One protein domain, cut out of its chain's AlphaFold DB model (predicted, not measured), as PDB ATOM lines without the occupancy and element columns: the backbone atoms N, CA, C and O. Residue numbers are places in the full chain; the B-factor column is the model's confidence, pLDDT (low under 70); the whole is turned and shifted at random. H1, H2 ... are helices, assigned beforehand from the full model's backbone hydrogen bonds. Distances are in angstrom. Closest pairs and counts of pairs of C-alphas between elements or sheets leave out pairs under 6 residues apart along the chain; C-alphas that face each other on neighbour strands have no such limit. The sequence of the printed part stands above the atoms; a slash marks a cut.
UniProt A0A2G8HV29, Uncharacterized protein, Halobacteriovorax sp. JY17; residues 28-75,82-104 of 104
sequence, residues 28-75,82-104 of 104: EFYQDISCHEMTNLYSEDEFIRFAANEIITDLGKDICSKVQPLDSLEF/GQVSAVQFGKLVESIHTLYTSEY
ATOM      1  N   GLU A  28     231.796 187.350 134.083       94.31
ATOM      2  CA  GLU A  28     231.443 188.107 135.281       94.31
ATOM      3  C   GLU A  28     229.940 188.403 135.321       94.31
ATOM      4  O   GLU A  28     229.304 188.242 136.357       94.31
ATOM      5  N   PHE A  29     229.335 188.716 134.167       94.56
ATOM      6  CA  PHE A  29     227.885 188.895 134.087       94.56
ATOM      7  C   PHE A  29     227.146 187.635 134.550       94.56
ATOM      8  O   PHE A  29     226.185 187.727 135.307       94.56
ATOM      9  N   TYR A  30     227.576 186.457 134.103       95.44
ATOM     10  CA  TYR A  30     226.911 185.199 134.440       95.44
ATOM     11  C   TYR A  30     227.141 184.767 135.891       95.44
ATOM     12  O   TYR A  30     226.294 184.077 136.455       95.44
ATOM     13  N   GLN A  31     228.259 185.157 136.501       93.56
ATOM     14  CA  GLN A  31     228.523 184.889 137.917       93.56
ATOM     15  C   GLN A  31     227.700 185.791 138.849       93.56
ATOM     16  O   GLN A  31     227.370 185.367 139.955       93.56
ATOM     17  N   ASP A  32     227.321 186.984 138.380       92.56
ATOM     18  CA  ASP A  32     226.589 187.984 139.165       92.56
ATOM     19  C   ASP A  32     225.055 187.863 139.066       92.56
ATOM     20  O   ASP A  32     224.327 188.519 139.816       92.56
ATOM     21  N   ILE A  33     224.518 187.039 138.157       94.25
ATOM     22  CA  ILE A  33     223.067 186.806 138.095       94.25
ATOM     23  C   ILE A  33     222.603 185.781 139.134       94.25
ATOM     24  O   ILE A  33     223.327 184.881 139.555       94.25
ATOM     25  N   SER A  34     221.334 185.885 139.530       95.31
ATOM     26  CA  SER A  34     220.740 184.953 140.493       95.31
ATOM     27  C   SER A  34     220.702 183.508 139.974       95.31
ATOM     28  O   SER A  34     220.550 183.273 138.773       95.31
ATOM     29  N   CYS A  35     220.711 182.528 140.888       96.31
ATOM     30  CA  CYS A  35     220.517 181.115 140.535       96.31
ATOM     31  C   CYS A  35     219.241 180.887 139.709       96.31
ATOM     32  O   CYS A  35     219.254 180.112 138.755       96.31
ATOM     33  N   HIS A  36     218.145 181.580 140.038       96.62
ATOM     34  CA  HIS A  36     216.883 181.461 139.305       96.62
ATOM     35  C   HIS A  36     216.997 181.925 137.853       96.62
ATOM     36  O   HIS A  36     216.436 181.284 136.969       96.62
ATOM     37  N   GLU A  37     217.744 182.999 137.605       96.69
ATOM     38  CA  GLU A  37     217.996 183.466 136.244       96.69
ATOM     39  C   GLU A  37     218.914 182.491 135.500       96.69
ATOM     40  O   GLU A  37     218.608 182.095 134.382       96.69
ATOM     41  N   MET A  38     219.986 182.020 136.148       97.06
ATOM     42  CA  MET A  38     220.923 181.055 135.559       97.06
ATOM     43  C   MET A  38     220.280 179.696 135.239       97.06
ATOM     44  O   MET A  38     220.717 178.989 134.339       97.06
ATOM     45  N   THR A  39     219.221 179.322 135.960       97.25
ATOM     46  CA  THR A  39     218.473 178.071 135.750       97.25
ATOM     47  C   THR A  39     217.213 178.255 134.894       97.25
ATOM     48  O   THR A  39     216.353 177.371 134.830       97.25
ATOM     49  N   ASN A  40     217.091 179.385 134.189       97.38
ATOM     50  CA  ASN A  40     215.965 179.665 133.307       97.38
ATOM     51  C   ASN A  40     216.099 178.957 131.943       97.38
ATOM     52  O   ASN A  40     216.704 179.470 131.000       97.38
ATOM     53  N   LEU A  41     215.426 177.809 131.801       97.06
ATOM     54  CA  LEU A  41     215.357 177.032 130.551       97.06
ATOM     55  C   LEU A  41     214.723 177.780 129.362       97.06
ATOM     56  O   LEU A  41     214.865 177.346 128.220       97.06
ATOM     57  N   TYR A  42     214.018 178.885 129.615       96.88
ATOM     58  CA  TYR A  42     213.338 179.692 128.599       96.88
ATOM     59  C   TYR A  42     214.027 181.037 128.345       96.88
ATOM     60  O   TYR A  42     213.439 181.905 127.702       96.88
ATOM     61  N   SER A  43     215.251 181.230 128.851       95.50
ATOM     62  CA  SER A  43     216.011 182.458 128.620       95.50
ATOM     63  C   SER A  43     216.251 182.696 127.128       95.50
ATOM     64  O   SER A  43     216.456 181.757 126.358       95.50
ATOM     65  N   GLU A  44     216.258 183.959 126.703       93.56
ATOM     66  CA  GLU A  44     216.676 184.331 125.345       93.56
ATOM     67  C   GLU A  44     218.185 184.116 125.139       93.56
ATOM     68  O   GLU A  44     218.633 183.883 124.013       93.56
ATOM     69  N   ASP A  45     218.946 184.105 126.232       93.75
ATOM     70  CA  ASP A  45     220.385 183.882 126.268       93.75
ATOM     71  C   ASP A  45     220.713 182.387 126.116       93.75
ATOM     72  O   ASP A  45     220.215 181.537 126.859       93.75
ATOM     73  N   GLU A  46     221.523 182.051 125.113       94.06
ATOM     74  CA  GLU A  46     221.863 180.661 124.798       94.06
ATOM     75  C   GLU A  46     222.703 179.997 125.879       94.06
ATOM     76  O   GLU A  46     222.433 178.846 126.227       94.06
ATOM     77  N   PHE A  47     223.650 180.736 126.459       95.12
ATOM     78  CA  PHE A  47     224.475 180.204 127.528       95.12
ATOM     79  C   PHE A  47     223.630 179.895 128.764       95.12
ATOM     80  O   PHE A  47     223.773 178.824 129.343       95.12
ATOM     81  N   ILE A  48     222.690 180.778 129.127       96.88
ATOM     82  CA  ILE A  48     221.789 180.530 130.263       96.88
ATOM     83  C   ILE A  48     220.954 179.269 130.026       96.88
ATOM     84  O   ILE A  48     220.824 178.448 130.928       96.88
ATOM     85  N   ARG A  49     220.426 179.052 128.814       96.75
ATOM     86  CA  ARG A  49     219.691 177.809 128.515       96.75
ATOM     87  C   ARG A  49     220.582 176.572 128.601       96.75
ATOM     88  O   ARG A  49     220.129 175.540 129.093       96.75
ATOM     89  N   PHE A  50     221.816 176.650 128.105       95.69
ATOM     90  CA  PHE A  50     222.790 175.564 128.206       95.69
ATOM     91  C   PHE A  50     223.097 175.250 129.676       95.69
ATOM     92  O   PHE A  50     222.852 174.137 130.131       95.69
ATOM     93  N   ALA A  51     223.507 176.258 130.446       96.94
ATOM     94  CA  ALA A  51     223.819 176.125 131.863       96.94
ATOM     95  C   ALA A  51     222.622 175.625 132.681       96.94
ATOM     96  O   ALA A  51     222.785 174.750 133.529       96.94
ATOM     97  N   ALA A  52     221.412 176.111 132.399       98.00
ATOM     98  CA  ALA A  52     220.195 175.641 133.045       98.00
ATOM     99  C   ALA A  52     219.975 174.137 132.837       98.00
ATOM    100  O   ALA A  52     219.605 173.447 133.786       98.00
ATOM    101  N   ASN A  53     220.217 173.617 131.627       97.69
ATOM    102  CA  ASN A  53     220.106 172.183 131.359       97.69
ATOM    103  C   ASN A  53     221.152 171.376 132.136       97.69
ATOM    104  O   ASN A  53     220.770 170.410 132.797       97.69
ATOM    105  N   GLU A  54     222.420 171.791 132.113       96.88
ATOM    106  CA  GLU A  54     223.501 171.108 132.839       96.88
ATOM    107  C   GLU A  54     223.228 171.089 134.351       96.88
ATOM    108  O   GLU A  54     223.158 170.033 134.981       96.88
ATOM    109  N   ILE A  55     222.949 172.259 134.935       97.19
ATOM    110  CA  ILE A  55     222.713 172.418 136.375       97.19
ATOM    111  C   ILE A  55     221.498 171.603 136.832       97.19
ATOM    112  O   ILE A  55     221.562 170.914 137.848       97.19
ATOM    113  N   ILE A  56     220.373 171.680 136.113       96.75
ATOM    114  CA  ILE A  56     219.140 170.988 136.516       96.75
ATOM    115  C   ILE A  56     219.279 169.473 136.351       96.75
ATOM    116  O   ILE A  56     218.710 168.732 137.158       96.75
ATOM    117  N   THR A  57     219.993 169.015 135.323       96.25
ATOM    118  CA  THR A  57     220.208 167.584 135.078       96.25
ATOM    119  C   THR A  57     221.048 166.964 136.187       96.25
ATOM    120  O   THR A  57     220.672 165.914 136.711       96.25
ATOM    121  N   ASP A  58     222.111 167.649 136.607       94.12
ATOM    122  CA  ASP A  58     223.063 167.106 137.576       94.12
ATOM    123  C   ASP A  58     222.652 167.347 139.033       94.12
ATOM    124  O   ASP A  58     222.819 166.475 139.887       94.12
ATOM    125  N   LEU A  59     222.106 168.530 139.339       94.56
ATOM    126  CA  LEU A  59     221.827 168.966 140.714       94.56
ATOM    127  C   LEU A  59     220.334 168.994 141.061       94.56
ATOM    128  O   LEU A  59     219.974 169.077 142.238       94.56
ATOM    129  N   GLY A  60     219.459 168.890 140.060       95.00
ATOM    130  CA  GLY A  60     218.011 168.876 140.226       95.00
ATOM    131  C   GLY A  60     217.351 170.257 140.164       95.00
ATOM    132  O   GLY A  60     217.956 171.305 140.380       95.00
ATOM    133  N   LYS A  61     216.038 170.254 139.900       93.62
ATOM    134  CA  LYS A  61     215.214 171.470 139.733       93.62
ATOM    135  C   LYS A  61     215.108 172.340 140.989       93.62
ATOM    136  O   LYS A  61     214.710 173.495 140.888       93.62
ATOM    137  N   ASP A  62     215.395 171.784 142.165       94.81
ATOM    138  CA  ASP A  62     215.262 172.472 143.451       94.81
ATOM    139  C   ASP A  62     216.558 173.155 143.916       94.81
ATOM    140  O   ASP A  62     216.567 173.755 144.993       94.81
ATOM    141  N   ILE A  63     217.637 173.089 143.127       95.25
ATOM    142  CA  ILE A  63     218.978 173.529 143.527       95.25
ATOM    143  C   ILE A  63     219.009 174.962 144.064       95.25
ATOM    144  O   ILE A  63     219.643 175.214 145.086       95.25
ATOM    145  N   CYS A  64     218.251 175.890 143.475       96.19
ATOM    146  CA  CYS A  64     218.235 177.284 143.925       96.19
ATOM    147  C   CYS A  64     217.667 177.485 145.338       96.19
ATOM    148  O   CYS A  64     217.933 178.513 145.945       96.19
ATOM    149  N   SER A  65     216.943 176.510 145.904       96.06
ATOM    150  CA  SER A  65     216.542 176.546 147.322       96.06
ATOM    151  C   SER A  65     217.699 176.267 148.291       96.06
ATOM    152  O   SER A  65     217.602 176.569 149.480       96.06
ATOM    153  N   LYS A  66     218.786 175.675 147.785       95.50
ATOM    154  CA  LYS A  66     219.987 175.298 148.539       95.50
ATOM    155  C   LYS A  66     221.138 176.274 148.299       95.50
ATOM    156  O   LYS A  66     222.061 176.304 149.108       95.50
ATOM    157  N   VAL A  67     221.091 177.054 147.220       95.88
ATOM    158  CA  VAL A  67     222.081 178.092 146.909       95.88
ATOM    159  C   VAL A  67     221.829 179.317 147.784       95.88
ATOM    160  O   VAL A  67     220.712 179.828 147.853       95.88
ATOM    161  N   GLN A  68     222.868 179.789 148.469       94.19
ATOM    162  CA  GLN A  68     222.801 181.036 149.223       94.19
ATOM    163  C   GLN A  68     222.614 182.245 148.292       94.19
ATOM    164  O   GLN A  68     223.135 182.245 147.173       94.19
ATOM    165  N   PRO A  69     221.895 183.288 148.741       89.44
ATOM    166  CA  PRO A  69     221.801 184.529 147.982       89.44
ATOM    167  C   PRO A  69     223.187 185.168 147.824       89.44
ATOM    168  O   PRO A  69     224.019 185.058 148.719       89.44
ATOM    169  N   LEU A  70     223.420 185.865 146.710       86.88
ATOM    170  CA  LEU A  70     224.693 186.549 146.433       86.88
ATOM    171  C   LEU A  70     225.080 187.540 147.542       86.88
ATOM    172  O   LEU A  70     226.244 187.595 147.930       86.88
ATOM    173  N   ASP A  71     224.094 188.229 148.122       87.69
ATOM    174  CA  ASP A  71     224.273 189.176 149.227       87.69
ATOM    175  C   ASP A  71     224.964 188.545 150.452       87.69
ATOM    176  O   ASP A  71     225.604 189.243 151.235       87.69
ATOM    177  N   SER A  72     224.910 187.214 150.615       88.06
ATOM    178  CA  SER A  72     225.588 186.514 151.714       88.06
ATOM    179  C   SER A  72     227.115 186.679 151.668       88.06
ATOM    180  O   SER A  72     227.778 186.581 152.704       88.06
ATOM    181  N   LEU A  73     227.682 186.962 150.486       85.44
ATOM    182  CA  LEU A  73     229.107 187.244 150.298       85.44
ATOM    183  C   LEU A  73     229.525 188.559 150.954       85.44
ATOM    184  O   LEU A  73     230.616 188.636 151.519       85.44
ATOM    185  N   GLU A  74     228.664 189.579 150.913       84.88
ATOM    186  CA  GLU A  74     228.954 190.899 151.482       84.88
ATOM    187  C   GLU A  74     229.052 190.844 153.009       84.88
ATOM    188  O   GLU A  74     229.870 191.536 153.620       84.88
ATOM    189  N   PHE A  75     228.249 189.976 153.625       86.12
ATOM    190  CA  PHE A  75     228.197 189.798 155.075       86.12
ATOM    191  C   PHE A  75     229.138 188.700 155.590       86.12
ATOM    192  O   PHE A  75     229.210 188.480 156.799       86.12
ATOM    193  N   GLY A  82     224.503 171.231 153.915       88.62
ATOM    194  CA  GLY A  82     223.496 171.005 152.875       88.62
ATOM    195  C   GLY A  82     223.171 172.217 151.991       88.62
ATOM    196  O   GLY A  82     222.360 172.081 151.076       88.62
ATOM    197  N   GLN A  83     223.796 173.375 152.226       93.75
ATOM    198  CA  GLN A  83     223.712 174.537 151.338       93.75
ATOM    199  C   GLN A  83     224.902 174.597 150.377       93.75
ATOM    200  O   GLN A  83     225.980 174.070 150.647       93.75
ATOM    201  N   VAL A  84     224.693 175.281 149.258       94.00
ATOM    202  CA  VAL A  84     225.731 175.654 148.298       94.00
ATOM    203  C   VAL A  84     226.016 177.135 148.502       94.00
ATOM    204  O   VAL A  84     225.104 177.960 148.413       94.00
ATOM    205  N   SER A  85     227.265 177.489 148.796       94.62
ATOM    206  CA  SER A  85     227.628 178.898 148.933       94.62
ATOM    207  C   SER A  85     227.535 179.621 147.591       94.62
ATOM    208  O   SER A  85     227.727 179.016 146.531       94.62
ATOM    209  N   ALA A  86     227.317 180.934 147.626       92.69
ATOM    210  CA  ALA A  86     227.342 181.755 146.418       92.69
ATOM    211  C   ALA A  86     228.682 181.621 145.656       92.69
ATOM    212  O   ALA A  86     228.687 181.523 144.431       92.69
ATOM    213  N   VAL A  87     229.815 181.477 146.365       92.94
ATOM    214  CA  VAL A  87     231.134 181.214 145.747       92.94
ATOM    215  C   VAL A  87     231.169 179.867 145.022       92.94
ATOM    216  O   VAL A  87     231.706 179.768 143.919       92.94
ATOM    217  N   GLN A  88     230.643 178.807 145.640       94.69
ATOM    218  CA  GLN A  88     230.615 177.478 145.023       94.69
ATOM    219  C   GLN A  88     229.750 177.478 143.764       94.69
ATOM    220  O   GLN A  88     230.156 176.914 142.749       94.69
ATOM    221  N   PHE A  89     228.599 178.150 143.814       95.81
ATOM    222  CA  PHE A  89     227.731 178.296 142.654       95.81
ATOM    223  C   PHE A  89     228.401 179.114 141.536       95.81
ATOM    224  O   PHE A  89     228.406 178.678 140.389       95.81
ATOM    225  N   GLY A  90     229.067 180.227 141.860       95.25
ATOM    226  CA  GLY A  90     229.818 181.022 140.877       95.25
ATOM    227  C   GLY A  90     230.947 180.243 140.185       95.25
ATOM    228  O   GLY A  90     231.154 180.387 138.980       95.25
ATOM    229  N   LYS A  91     231.634 179.349 140.912       95.88
ATOM    230  CA  LYS A  91     232.654 178.447 140.338       95.88
ATOM    231  C   LYS A  91     232.064 177.372 139.430       95.88
ATOM    232  O   LYS A  91     232.692 176.983 138.445       95.88
ATOM    233  N   LEU A  92     230.872 176.874 139.757       96.56
ATOM    234  CA  LEU A  92     230.141 175.965 138.877       96.56
ATOM    235  C   LEU A  92     229.796 176.670 137.562       96.56
ATOM    236  O   LEU A  92     230.085 176.134 136.497       96.56
ATOM    237  N   VAL A  93     229.260 177.892 137.638       97.00
ATOM    238  CA  VAL A  93     228.958 178.714 136.457       97.00
ATOM    239  C   VAL A  93     230.206 178.941 135.602       97.00
ATOM    240  O   VAL A  93     230.154 178.740 134.393       97.00
ATOM    241  N   GLU A  94     231.341 179.287 136.210       96.44
ATOM    242  CA  GLU A  94     232.627 179.431 135.510       96.44
ATOM    243  C   GLU A  94     233.073 178.149 134.807       96.44
ATOM    244  O   GLU A  94     233.525 178.187 133.659       96.44
ATOM    245  N   SER A  95     232.910 177.005 135.468       96.31
ATOM    246  CA  SER A  95     233.266 175.705 134.896       96.31
ATOM    247  C   SER A  95     232.391 175.373 133.683       96.31
ATOM    248  O   SER A  95     232.907 174.971 132.641       96.31
ATOM    249  N   ILE A  96     231.080 175.611 133.782       96.19
ATOM    250  CA  ILE A  96     230.120 175.414 132.685       96.19
ATOM    251  C   ILE A  96     230.393 176.398 131.542       96.19
ATOM    252  O   ILE A  96     230.346 176.017 130.378       96.19
ATOM    253  N   HIS A  97     230.720 177.654 131.850       95.50
ATOM    254  CA  HIS A  97     231.088 178.653 130.846       95.50
ATOM    255  C   HIS A  97     232.367 178.267 130.101       95.50
ATOM    256  O   HIS A  97     232.439 178.377 128.876       95.50
ATOM    257  N   THR A  98     233.369 177.766 130.821       93.81
ATOM    258  CA  THR A  98     234.603 177.251 130.219       93.81
ATOM    259  C   THR A  98     234.301 176.086 129.282       93.81
ATOM    260  O   THR A  98     234.786 176.082 128.155       93.81
ATOM    261  N   LEU A  99     233.453 175.143 129.708       92.69
ATOM    262  CA  LEU A  99     233.003 174.038 128.860       92.69
ATOM    263  C   LEU A  99     232.301 174.559 127.598       92.69
ATOM    264  O   LEU A  99     232.743 174.254 126.494       92.69
ATOM    265  N   TYR A 100     231.290 175.414 127.768       91.06
ATOM    266  CA  TYR A 100     230.517 176.005 126.676       91.06
ATOM    267  C   TYR A 100     231.412 176.701 125.649       91.06
ATOM    268  O   TYR A 100     231.293 176.459 124.457       91.06
ATOM    269  N   THR A 101     232.347 177.535 126.100       89.75
ATOM    270  CA  THR A 101     233.255 178.271 125.206       89.75
ATOM    271  C   THR A 101     234.393 177.433 124.629       89.75
ATOM    272  O   THR A 101     235.029 177.883 123.688       89.75
ATOM    273  N   SER A 102     234.669 176.242 125.167       85.94
ATOM    274  CA  SER A 102     235.703 175.342 124.637       85.94
ATOM    275  C   SER A 102     235.231 174.481 123.464       85.94
ATOM    276  O   SER A 102     236.057 173.975 122.705       85.94
ATOM    277  N   GLU A 103     233.915 174.302 123.320       69.25
ATOM    278  CA  GLU A 103     233.305 173.550 122.216       69.25
ATOM    279  C   GLU A 103     233.110 174.395 120.940       69.25
ATOM    280  O   GLU A 103     232.770 173.841 119.891       69.25
ATOM    281  N   TYR A 104     233.372 175.705 121.011       54.16
ATOM    282  CA  TYR A 104     233.281 176.676 119.914       54.16
ATOM    283  C   TYR A 104     234.628 177.353 119.636       54.16
ATOM    284  O   TYR A 104     234.855 177.719 118.457       54.16
TER     285      TYR A 104
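Overview. This is residues 28 to 75 and 82 to 104 of the 104 residues of an uncharacterized protein of Halobacteriovorax sp. JY17 (UniProt A0A2G8HV29). One long helix, H5, runs lengthwise as a spine, and the other four helices gather round one side of it. Short H4 sits by its beginning, short H1 packs on its middle part, H3 crosses its later part steeply, and little H2 packs on H3, one step farther from H5. The printed part has 71 residues with five named helices, H1 to H5 in chain order, and no named strand; its class is all helix. It is compact, with a radius of gyration of the C-alphas of 11.6 A, yet elongated, spanning 37 by 23 by 20 A.

Arrangement. The hub is H5, residues 86 to 102, touching three helices. H3, residues 46 to 59, touches residues 93 to 100 of H5 alone, opposite ways at a steep tilt of 59 degrees; the closest C-alphas, of Ala 51 and Ile 96, are 6.4 A apart. H1, residues 28 to 32, touches residues 90 to 94 alone, closest at the C-alphas of Gln 31 and Gly 90, 5.0 A. H4, residues 70 to 73, touches residues 86 to 87 alone, with the C-alphas of Leu 70 and Ala 86 closest at 5.5 A. H2, residues 35 to 38, touches residues 48 to 52 of H3 alone, the closest C-alphas being those of Met 38 and Ile 48, 5.4 A; H2 and H5 are near each other. H1 and H3 are only just apart, at 8.1 A. Every O i to N i+4 pair is within hydrogen-bond range in H1, H3 and H5; H2 and H4 are too short for such a pair.

Along the chain. H5 measures 24.2 A from C-alpha 86 at (227.342, 181.755, 146.418) to C-alpha 102 at (235.703, 175.342, 124.637). H3 measures 19.8 A, H1 6.2 A, H4 5.9 A and H2 5.0 A. H1 begins at C-alpha 28, (231.443, 188.107, 135.281).

Size, cuts and confidence. The C-alphas farthest apart, of Phe 75 and Tyr 104, are 37.9 A apart. Residues 76 to 81, in the link from H4 to H5, are not printed; the gap from C-alpha 75 to C-alpha 82 is 19.5 A. The link H1 to H2 is tight, and H2 to H3 and H3 to H4 are short. Mean pLDDT of the printed part is 93.3; residues 103 to 104 are under 70.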